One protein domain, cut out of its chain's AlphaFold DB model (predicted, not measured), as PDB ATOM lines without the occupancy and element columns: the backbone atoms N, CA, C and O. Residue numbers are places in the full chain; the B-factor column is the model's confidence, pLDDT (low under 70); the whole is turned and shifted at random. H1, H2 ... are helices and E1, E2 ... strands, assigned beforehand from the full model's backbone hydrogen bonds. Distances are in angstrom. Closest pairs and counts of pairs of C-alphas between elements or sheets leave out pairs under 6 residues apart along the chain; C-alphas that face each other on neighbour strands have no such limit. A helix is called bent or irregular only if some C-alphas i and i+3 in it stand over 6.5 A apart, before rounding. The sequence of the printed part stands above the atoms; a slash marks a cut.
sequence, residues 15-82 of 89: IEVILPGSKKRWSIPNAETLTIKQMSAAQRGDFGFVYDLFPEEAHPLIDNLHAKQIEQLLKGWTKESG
ATOM      1  N   ILE A  15     -20.607  43.463  -0.446       65.19
ATOM      2  CA  ILE A  15     -21.629  43.068   0.520       65.19
ATOM      3  C   ILE A  15     -22.142  44.291   1.290       65.19
ATOM      4  O   ILE A  15     -21.393  45.234   1.557       65.19
ATOM      5  N   GLU A  16     -23.421  44.280   1.658       68.50
ATOM      6  CA  GLU A  16     -24.020  45.330   2.483       68.50
ATOM      7  C   GLU A  16     -23.825  45.019   3.972       68.50
ATOM      8  O   GLU A  16     -24.363  44.045   4.491       68.50
ATOM      9  N   VAL A  17     -23.117  45.890   4.691       68.56
ATOM     10  CA  VAL A  17     -22.858  45.750   6.129       68.56
ATOM     11  C   VAL A  17     -23.440  46.933   6.888       68.56
ATOM     12  O   VAL A  17     -23.323  48.088   6.478       68.56
ATOM     13  N   ILE A  18     -24.070  46.663   8.030       70.56
ATOM     14  CA  ILE A  18     -24.596  47.699   8.926       70.56
ATOM     15  C   ILE A  18     -23.687  47.783  10.147       70.56
ATOM     16  O   ILE A  18     -23.566  46.824  10.908       70.56
ATOM     17  N   LEU A  19     -23.059  48.944  10.344       68.06
ATOM     18  CA  LEU A  19     -22.222  49.182  11.516       68.06
ATOM     19  C   LEU A  19     -23.086  49.378  12.777       68.06
ATOM     20  O   LEU A  19     -24.103  50.078  12.718       68.06
ATOM     21  N   PRO A  20     -22.681  48.826  13.933       61.22
ATOM     22  CA  PRO A  20     -23.329  49.087  15.216       61.22
ATOM     23  C   PRO A  20     -23.472  50.588  15.493       61.22
ATOM     24  O   PRO A  20     -22.527  51.350  15.335       61.22
ATOM     25  N   GLY A  21     -24.666  51.022  15.906       61.62
ATOM     26  CA  GLY A  21     -24.953  52.444  16.141       61.62
ATOM     27  C   GLY A  21     -25.310  53.240  14.879       61.62
ATOM     28  O   GLY A  21     -25.739  54.385  14.991       61.62
ATOM     29  N   SER A  22     -25.230  52.628  13.693       61.12
ATOM     30  CA  SER A  22     -25.667  53.221  12.432       61.12
ATOM     31  C   SER A  22     -26.859  52.471  11.844       61.12
ATOM     32  O   SER A  22     -26.963  51.252  11.924       61.12
ATOM     33  N   LYS A  23     -27.781  53.212  11.224       63.69
ATOM     34  CA  LYS A  23     -28.842  52.640  10.371       63.69
ATOM     35  C   LYS A  23     -28.435  52.604   8.896       63.69
ATOM     36  O   LYS A  23     -29.224  52.181   8.054       63.69
ATOM     37  N   LYS A  24     -27.233  53.094   8.583       68.25
ATOM     38  CA  LYS A  24     -26.704  53.163   7.227       68.25
ATOM     39  C   LYS A  24     -26.124  51.805   6.840       68.25
ATOM     40  O   LYS A  24     -25.365  51.212   7.605       68.25
ATOM     41  N   ARG A  25     -26.513  51.336   5.657       69.81
ATOM     42  CA  ARG A  25     -25.898  50.186   4.994       69.81
ATOM     43  C   ARG A  25     -24.676  50.682   4.239       69.81
ATOM     44  O   ARG A  25     -24.769  51.668   3.507       69.81
ATOM     45  N   TRP A  26     -23.549  50.028   4.459       69.81
ATOM     46  CA  TRP A  26     -22.290  50.300   3.786       69.81
ATOM     47  C   TRP A  26     -21.997  49.148   2.836       69.81
ATOM     48  O   TRP A  26     -21.947  48.004   3.276       69.81
ATOM     49  N   SER A  27     -21.801  49.448   1.555       70.94
ATOM     50  CA  SER A  27     -21.242  48.476   0.614       70.94
ATOM     51  C   SER A  27     -19.737  48.421   0.818       70.94
ATOM     52  O   SER A  27     -19.053  49.404   0.539       70.94
ATOM     53  N   ILE A  28     -19.235  47.283   1.289       72.94
ATOM     54  CA  ILE A  28     -17.798  46.992   1.356       72.94
ATOM     55  C   ILE A  28     -17.464  45.868   0.373       72.94
ATOM     56  O   ILE A  28     -18.343  45.054   0.078       72.94
ATOM     57  N   PRO A  29     -16.231  45.789  -0.154       73.06
ATOM     58  CA  PRO A  29     -15.845  44.667  -1.002       73.06
ATOM     59  C   PRO A  29     -16.005  43.340  -0.251       73.06
ATOM     60  O   PRO A  29     -15.837  43.268   0.968       73.06
ATOM     61  N   ASN A  30     -16.358  42.283  -0.976       73.31
ATOM     62  CA  ASN A  30     -16.432  40.933  -0.430       73.31
ATOM     63  C   ASN A  30     -15.062  40.507   0.165       73.31
ATOM     64  O   ASN A  30     -13.999  40.897  -0.334       73.31
ATOM     65  N   ALA A  31     -15.085  39.723   1.251       67.94
ATOM     66  CA  ALA A  31     -13.898  39.178   1.913       67.94
ATOM     67  C   ALA A  31     -13.076  38.243   1.013       67.94
ATOM     68  O   ALA A  31     -11.947  37.919   1.342       67.94
ATOM     69  N   GLU A  32     -13.587  37.850  -0.143       65.12
ATOM     70  CA  GLU A  32     -12.823  37.280  -1.253       65.12
ATOM     71  C   GLU A  32     -11.597  38.130  -1.650       65.12
ATOM     72  O   GLU A  32     -10.585  37.616  -2.124       65.12
ATOM     73  N   THR A  33     -11.644  39.440  -1.386       65.38
ATOM     74  CA  THR A  33     -10.521  40.369  -1.585       65.38
ATOM     75  C   THR A  33      -9.575  40.481  -0.380       65.38
ATOM     76  O   THR A  33      -8.558  41.177  -0.470       65.38
ATOM     77  N   LEU A  34      -9.854  39.802   0.747       70.50
ATOM     78  CA  LEU A  34      -8.960  39.795   1.910       70.50
ATOM     79  C   LEU A  34      -7.648  39.104   1.568       70.50
ATOM     80  O   LEU A  34      -7.577  37.914   1.265       70.50
ATOM     81  N   THR A  35      -6.563  39.842   1.741       70.50
ATOM     82  CA  THR A  35      -5.227  39.260   1.682       70.50
ATOM     83  C   THR A  35      -4.881  38.545   2.991       70.50
ATOM     84  O   THR A  35      -5.285  38.958   4.082       70.50
ATOM     85  N   ILE A  36      -4.014  37.527   2.917       69.75
ATOM     86  CA  ILE A  36      -3.476  36.816   4.098       69.75
ATOM     87  C   ILE A  36      -2.860  37.792   5.117       69.75
ATOM     88  O   ILE A  36      -2.933  37.575   6.329       69.75
ATOM     89  N   LYS A  37      -2.270  38.894   4.635       73.00
ATOM     90  CA  LYS A  37      -1.686  39.942   5.477       73.00
ATOM     91  C   LYS A  37      -2.747  40.631   6.340       73.00
ATOM     92  O   LYS A  37      -2.506  40.837   7.525       73.00
ATOM     93  N   GLN A  38      -3.908  40.948   5.769       73.38
ATOM     94  CA  GLN A  38      -5.029  41.574   6.476       73.38
ATOM     95  C   GLN A  38      -5.720  40.588   7.431       73.38
ATOM     96  O   GLN A  38      -6.006  40.956   8.566       73.38
ATOM     97  N   MET A  39      -5.881  39.313   7.048       71.00
ATOM     98  CA  MET A  39      -6.348  38.272   7.984       71.00
ATOM     99  C   MET A  39      -5.398  38.110   9.179       71.00
ATOM    100  O   MET A  39      -5.836  38.064  10.327       71.00
ATOM    101  N   SER A  40      -4.086  38.068   8.928       72.31
ATOM    102  CA  SER A  40      -3.081  37.984   9.997       72.31
ATOM    103  C   SER A  40      -3.067  39.231  10.882       72.31
ATOM    104  O   SER A  40      -2.830  39.120  12.083       72.31
ATOM    105  N   ALA A  41      -3.309  40.414  10.310       76.50
ATOM    106  CA  ALA A  41      -3.454  41.659  11.059       76.50
ATOM    107  C   ALA A  41      -4.678  41.590  11.989       76.50
ATOM    108  O   ALA A  41      -4.526  41.762  13.198       76.50
ATOM    109  N   ALA A  42      -5.840  41.182  11.466       72.44
ATOM    110  CA  ALA A  42      -7.062  41.001  12.249       72.44
ATOM    111  C   ALA A  42      -6.875  40.042  13.435       72.44
ATOM    112  O   ALA A  42      -7.282  40.351  14.553       72.44
ATOM    113  N   GLN A  43      -6.208  38.902  13.221       70.38
ATOM    114  CA  GLN A  43      -5.917  37.934  14.288       70.38
ATOM    115  C   GLN A  43      -4.985  38.490  15.375       70.38
ATOM    116  O   GLN A  43      -5.009  38.020  16.512       70.38
ATOM    117  N   ARG A  44      -4.163  39.489  15.045       75.56
ATOM    118  CA  ARG A  44      -3.278  40.186  15.990       75.56
ATOM    119  C   ARG A  44      -3.946  41.394  16.654       75.56
ATOM    120  O   ARG A  44      -3.288  42.079  17.431       75.56
ATOM    121  N   GLY A  45      -5.225  41.649  16.363       71.00
ATOM    122  CA  GLY A  45      -5.952  42.831  16.826       71.00
ATOM    123  C   GLY A  45      -5.609  44.111  16.058       71.00
ATOM    124  O   GLY A  45      -5.955  45.199  16.508       71.00
ATOM    125  N   ASP A  46      -4.922  43.996  14.919       79.38
ATOM    126  CA  ASP A  46      -4.630  45.109  14.024       79.38
ATOM    127  C   ASP A  46      -5.737  45.214  12.967       79.38
ATOM    128  O   ASP A  46      -5.821  44.434  12.016       79.38
ATOM    129  N   PHE A  47      -6.636  46.170  13.188       74.94
ATOM    130  CA  PHE A  47      -7.810  46.409  12.348       74.94
ATOM    131  C   PHE A  47      -7.639  47.628  11.438       74.94
ATOM    132  O   PHE A  47      -8.625  48.160  10.936       74.94
ATOM    133  N   GLY A  48      -6.400  48.074  11.199       78.12
ATOM    134  CA  GLY A  48      -6.130  49.258  10.381       78.12
ATOM    135  C   GLY A  48      -6.716  49.145   8.970       78.12
ATOM    136  O   GLY A  48      -7.240  50.113   8.436       78.12
ATOM    137  N   PHE A  49      -6.736  47.935   8.407       78.31
ATOM    138  CA  PHE A  49      -7.323  47.681   7.090       78.31
ATOM    139  C   PHE A  49      -8.846  47.883   7.041       78.31
ATOM    140  O   PHE A  49      -9.383  48.075   5.958       78.31
ATOM    141  N   VAL A  50      -9.553  47.853   8.178       78.00
ATOM    142  CA  VAL A  50     -11.002  48.100   8.219       78.00
ATOM    143  C   VAL A  50     -11.303  49.543   7.814       78.00
ATOM    144  O   VAL A  50     -12.282  49.784   7.122       78.00
ATOM    145  N   TYR A  51     -10.426  50.495   8.141       80.06
ATOM    146  CA  TYR A  51     -10.559  51.883   7.687       80.06
ATOM    147  C   TYR A  51     -10.427  52.034   6.167       80.06
ATOM    148  O   TYR A  51     -11.004  52.959   5.607       80.06
ATOM    149  N   ASP A  52      -9.712  51.125   5.501       81.50
ATOM    150  CA  ASP A  52      -9.603  51.078   4.036       81.50
ATOM    151  C   ASP A  52     -10.866  50.486   3.381       81.50
ATOM    152  O   ASP A  52     -11.200  50.820   2.247       81.50
ATOM    153  N   LEU A  53     -11.591  49.610   4.091       76.75
ATOM    154  CA  LEU A  53     -12.812  48.967   3.581       76.75
ATOM    155  C   LEU A  53     -14.019  49.902   3.580       76.75
ATOM    156  O   LEU A  53     -14.934  49.728   2.774       76.75
ATOM    157  N   PHE A  54     -14.046  50.857   4.505       79.25
ATOM    158  CA  PHE A  54     -15.154  51.782   4.670       79.25
ATOM    159  C   PHE A  54     -14.727  53.211   4.305       79.25
ATOM    160  O   PHE A  54     -13.612  53.624   4.612       79.25
ATOM    161  N   PRO A  55     -15.614  54.015   3.697       78.19
ATOM    162  CA  PRO A  55     -15.314  55.414   3.402       78.19
ATOM    163  C   PRO A  55     -15.111  56.231   4.689       78.19
ATOM    164  O   PRO A  55     -15.626  55.868   5.747       78.19
ATOM    165  N   GLU A  56     -14.438  57.384   4.580       83.00
ATOM    166  CA  GLU A  56     -14.096  58.269   5.715       83.00
ATOM    167  C   GLU A  56     -15.295  58.632   6.605       83.00
ATOM    168  O   GLU A  56     -15.178  58.787   7.817       83.00
ATOM    169  N   GLU A  57     -16.494  58.695   6.027       80.94
ATOM    170  CA  GLU A  57     -17.731  58.998   6.750       80.94
ATOM    171  C   GLU A  57     -18.121  57.911   7.779       80.94
ATOM    172  O   GLU A  57     -18.830  58.183   8.749       80.94
ATOM    173  N   ALA A  58     -17.639  56.679   7.601       76.50
ATOM    174  CA  ALA A  58     -17.827  55.571   8.533       76.50
ATOM    175  C   ALA A  58     -16.702  55.460   9.574       76.50
ATOM    176  O   ALA A  58     -16.894  54.796  10.592       76.50
ATOM    177  N   HIS A  59     -15.554  56.114   9.367       82.94
ATOM    178  CA  HIS A  59     -14.423  56.099  10.303       82.94
ATOM    179  C   HIS A  59     -14.809  56.481  11.737       82.94
ATOM    180  O   HIS A  59     -14.453  55.726  12.635       82.94
ATOM    181  N   PRO A  60     -15.612  57.536  12.009       82.69
ATOM    182  CA  PRO A  60     -16.029  57.834  13.381       82.69
ATOM    183  C   PRO A  60     -16.918  56.745  13.997       82.69
ATOM    184  O   PRO A  60     -16.961  56.610  15.217       82.69
ATOM    185  N   LEU A  61     -17.640  55.965  13.185       77.31
ATOM    186  CA  LEU A  61     -18.392  54.810  13.678       77.31
ATOM    187  C   LEU A  61     -17.439  53.669  14.028       77.31
ATOM    188  O   LEU A  61     -17.614  53.069  15.081       77.31
ATOM    189  N   ILE A  62     -16.429  53.419  13.188       78.75
ATOM    190  CA  ILE A  62     -15.384  52.405  13.401       78.75
ATOM    191  C   ILE A  62     -14.549  52.726  14.646       78.75
ATOM    192  O   ILE A  62     -14.322  51.835  15.457       78.75
ATOM    193  N   ASP A  63     -14.185  53.993  14.862       80.62
ATOM    194  CA  ASP A  63     -13.482  54.461  16.068       80.62
ATOM    195  C   ASP A  63     -14.284  54.229  17.355       80.62
ATOM    196  O   ASP A  63     -13.721  54.029  18.430       80.62
ATOM    197  N   ASN A  64     -15.616  54.229  17.251       81.75
ATOM    198  CA  ASN A  64     -16.507  53.918  18.366       81.75
ATOM    199  C   ASN A  64     -16.810  52.414  18.499       81.75
ATOM    200  O   ASN A  64     -17.526  52.024  19.426       81.75
ATOM    201  N   LEU A  65     -16.291  51.555  17.612       74.56
ATOM    202  CA  LEU A  65     -16.447  50.109  17.746       74.56
ATOM    203  C   LEU A  65     -15.453  49.546  18.750       74.56
ATOM    204  O   LEU A  65     -14.245  49.757  18.687       74.56
ATOM    205  N   HIS A  66     -15.968  48.713  19.645       74.06
ATOM    206  CA  HIS A  66     -15.112  47.905  20.497       74.06
ATOM    207  C   HIS A  66     -14.468  46.769  19.693       74.06
ATOM    208  O   HIS A  66     -15.091  46.214  18.787       74.06
ATOM    209  N   ALA A  67     -13.274  46.331  20.104       70.00
ATOM    210  CA  ALA A  67     -12.543  45.224  19.471       70.00
ATOM    211  C   ALA A  67     -13.427  43.986  19.203       70.00
ATOM    212  O   ALA A  67     -13.416  43.444  18.103       70.00
ATOM    213  N   LYS A  68     -14.296  43.614  20.155       69.88
ATOM    214  CA  LYS A  68     -15.247  42.499  19.991       69.88
ATOM    215  C   LYS A  68     -16.259  42.702  18.859       69.88
ATOM    216  O   LYS A  68     -16.669  41.730  18.234       69.88
ATOM    217  N   GLN A  69     -16.706  43.934  18.623       73.69
ATOM    218  CA  GLN A  69     -17.650  44.246  17.546       73.69
ATOM    219  C   GLN A  69     -16.957  44.212  16.186       73.69
ATOM    220  O   GLN A  69     -17.548  43.738  15.222       73.69
ATOM    221  N   ILE A  70     -15.694  44.643  16.127       73.94
ATOM    222  CA  ILE A  70     -14.869  44.535  14.921       73.94
ATOM    223  C   ILE A  70     -14.600  43.060  14.600       73.94
ATOM    224  O   ILE A  70     -14.805  42.638  13.470       73.94
ATOM    225  N   GLU A  71     -14.248  42.238  15.593       71.81
ATOM    226  CA  GLU A  71     -14.106  40.787  15.404       71.81
ATOM    227  C   GLU A  71     -15.403  40.126  14.917       71.81
ATOM    228  O   GLU A  71     -15.362  39.250  14.056       71.81
ATOM    229  N   GLN A  72     -16.560  40.531  15.452       72.94
ATOM    230  CA  GLN A  72     -17.860  40.034  14.990       72.94
ATOM    231  C   GLN A  72     -18.158  40.457  13.554       72.94
ATOM    232  O   GLN A  72     -18.656  39.639  12.783       72.94
ATOM    233  N   LEU A  73     -17.828  41.697  13.192       75.38
ATOM    234  CA  LEU A  73     -17.959  42.195  11.831       75.38
ATOM    235  C   LEU A  73     -17.068  41.406  10.877       75.38
ATOM    236  O   LEU A  73     -17.555  40.943   9.858       75.38
ATOM    237  N   LEU A  74     -15.803  41.177  11.230       73.75
ATOM    238  CA  LEU A  74     -14.869  40.417  10.402       73.75
ATOM    239  C   LEU A  74     -15.286  38.955  10.253       73.75
ATOM    240  O   LEU A  74     -15.260  38.439   9.145       73.75
ATOM    241  N   LYS A  75     -15.728  38.306  11.337       72.00
ATOM    242  CA  LYS A  75     -16.258  36.934  11.285       72.00
ATOM    243  C   LYS A  75     -17.539  36.834  10.464       72.00
ATOM    244  O   LYS A  75     -17.742  35.837   9.781       72.00
ATOM    245  N   GLY A  76     -18.426  37.824  10.567       71.00
ATOM    246  CA  GLY A  76     -19.633  37.903   9.745       71.00
ATOM    247  C   GLY A  76     -19.281  38.111   8.276       71.00
ATOM    248  O   GLY A  76     -19.759  37.373   7.424       71.00
ATOM    249  N   TRP A  77     -18.368  39.042   8.011       73.94
ATOM    250  CA  TRP A  77     -17.888  39.391   6.682       73.94
ATOM    251  C   TRP A  77     -17.229  38.210   5.975       73.94
ATOM    252  O   TRP A  77     -17.620  37.903   4.854       73.94
ATOM    253  N   THR A  78     -16.304  37.491   6.619       70.19
ATOM    254  CA  THR A  78     -15.681  36.295   6.028       70.19
ATOM    255  C   THR A  78     -16.686  35.166   5.816       70.19
ATOM    256  O   THR A  78     -16.671  34.520   4.770       70.19
ATOM    257  N   LYS A  79     -17.618  34.971   6.757       67.38
ATOM    258  CA  LYS A  79     -18.646  33.927   6.667       67.38
ATOM    259  C   LYS A  79     -19.679  34.179   5.565       67.38
ATOM    260  O   LYS A  79     -20.026  33.239   4.859       67.38
ATOM    261  N   GLU A  80     -20.188  35.405   5.423       62.09
ATOM    262  CA  GLU A  80     -21.123  35.765   4.339       62.09
ATOM    263  C   GLU A  80     -20.457  35.713   2.966       62.09
ATOM    264  O   GLU A  80     -21.092  35.359   1.980       62.09
ATOM    265  N   SER A  81     -19.158  35.987   2.924       55.81
ATOM    266  CA  SER A  81     -18.340  35.942   1.715       55.81
ATOM    267  C   SER A  81     -17.997  34.526   1.241       55.81
ATOM    268  O   SER A  81     -17.263  34.366   0.274       55.81
ATOM    269  N   GLY A  82     -18.461  33.479   1.933       55.38
ATOM    270  CA  GLY A  82     -18.125  32.092   1.594       55.38
ATOM    271  C   GLY A  82     -16.661  31.721   1.854       55.38
ATOM    272  O   GLY A  82     -16.242  30.612   1.532       55.38
TER     273      GLY A  82
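This is residues 15 to 82 of the 89 residues of an uncharacterized protein of Bifidobacterium adolescentis (UniProt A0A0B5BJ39). A rounded body in which a two-stranded hairpin, E1 and E2, and three helices, H2, H1 and H4, follow one another round a ring with few contacts, while the fourth helix, H3, sits beyond H2. H4, the longest helix, comes back beside E1, and H1 lies at the end of the ring away from the hairpin. The printed part has 68 residues, with two named strands followed by four named helices in the order E1, E2, H1, H2, H3, H4; the sheet, E1 - E2, is antiparallel and the class is mostly helix. The whole is compact, with a radius of gyration of the C-alphas of 11.1 A and spans of 29 by 22 by 19 A.

E1, residues 15 to 18, and E2, residues 25 to 29, form a hairpin of antiparallel neighbours at 140 degrees between their directions. N 17 and O 26 are within hydrogen-bond range at 2.8 A, as are N 28 and O 15 at 3.0 A. H1, residues 36 to 43, and H2, residues 48 to 53, are close but not clearly touching, with closest C-alphas Gln 38 and Phe 49 at 6.6 A; they run opposite ways at a steep tilt of 63 degrees. The closest C-alphas of E2 and H2 are those of Ile 28 and Leu 53, 5.8 A apart. H3, residues 56 to 63, is close to H2 but not clearly touching, with closest C-alphas Tyr 51 and His 59 at 6.3 A; they run opposite ways at a steep tilt of 39 degrees. H3 is only just irregular: C-alphas 57 and 60 are 6.9 A apart. H3 and E2 are only just apart, at 8.4 A. H4, residues 67 to 80, is close to H1 but not clearly touching, with closest C-alphas Ala 42 and Glu 71 at 7.7 A. E1 and H4 are near each other, with 7 pairs of C-alphas within 10 A. Every O i to N i+4 pair is within hydrogen-bond range in H1 and H4, but 1 of 2 in H2 and 2 of 4 in H3.

E1 begins at C-alpha 15, (-21.629, 43.068, 0.520), and E2 is 12.9 A long. H1 begins at C-alpha 36, (-3.476, 36.816, 4.098), and is 10.5 A long; H3 is 11.0 A. H4, 19.8 A long, ends at C-alpha 80, (-21.123, 35.765, 4.339).

The two C-alphas farthest apart, those of Lys 23 and Ile 36, are 30.5 A apart. The printed part has no cut and no long link. Its mean pLDDT is 72.3; 20 residues are under 70, among them 19 to 26 and 79 to 82.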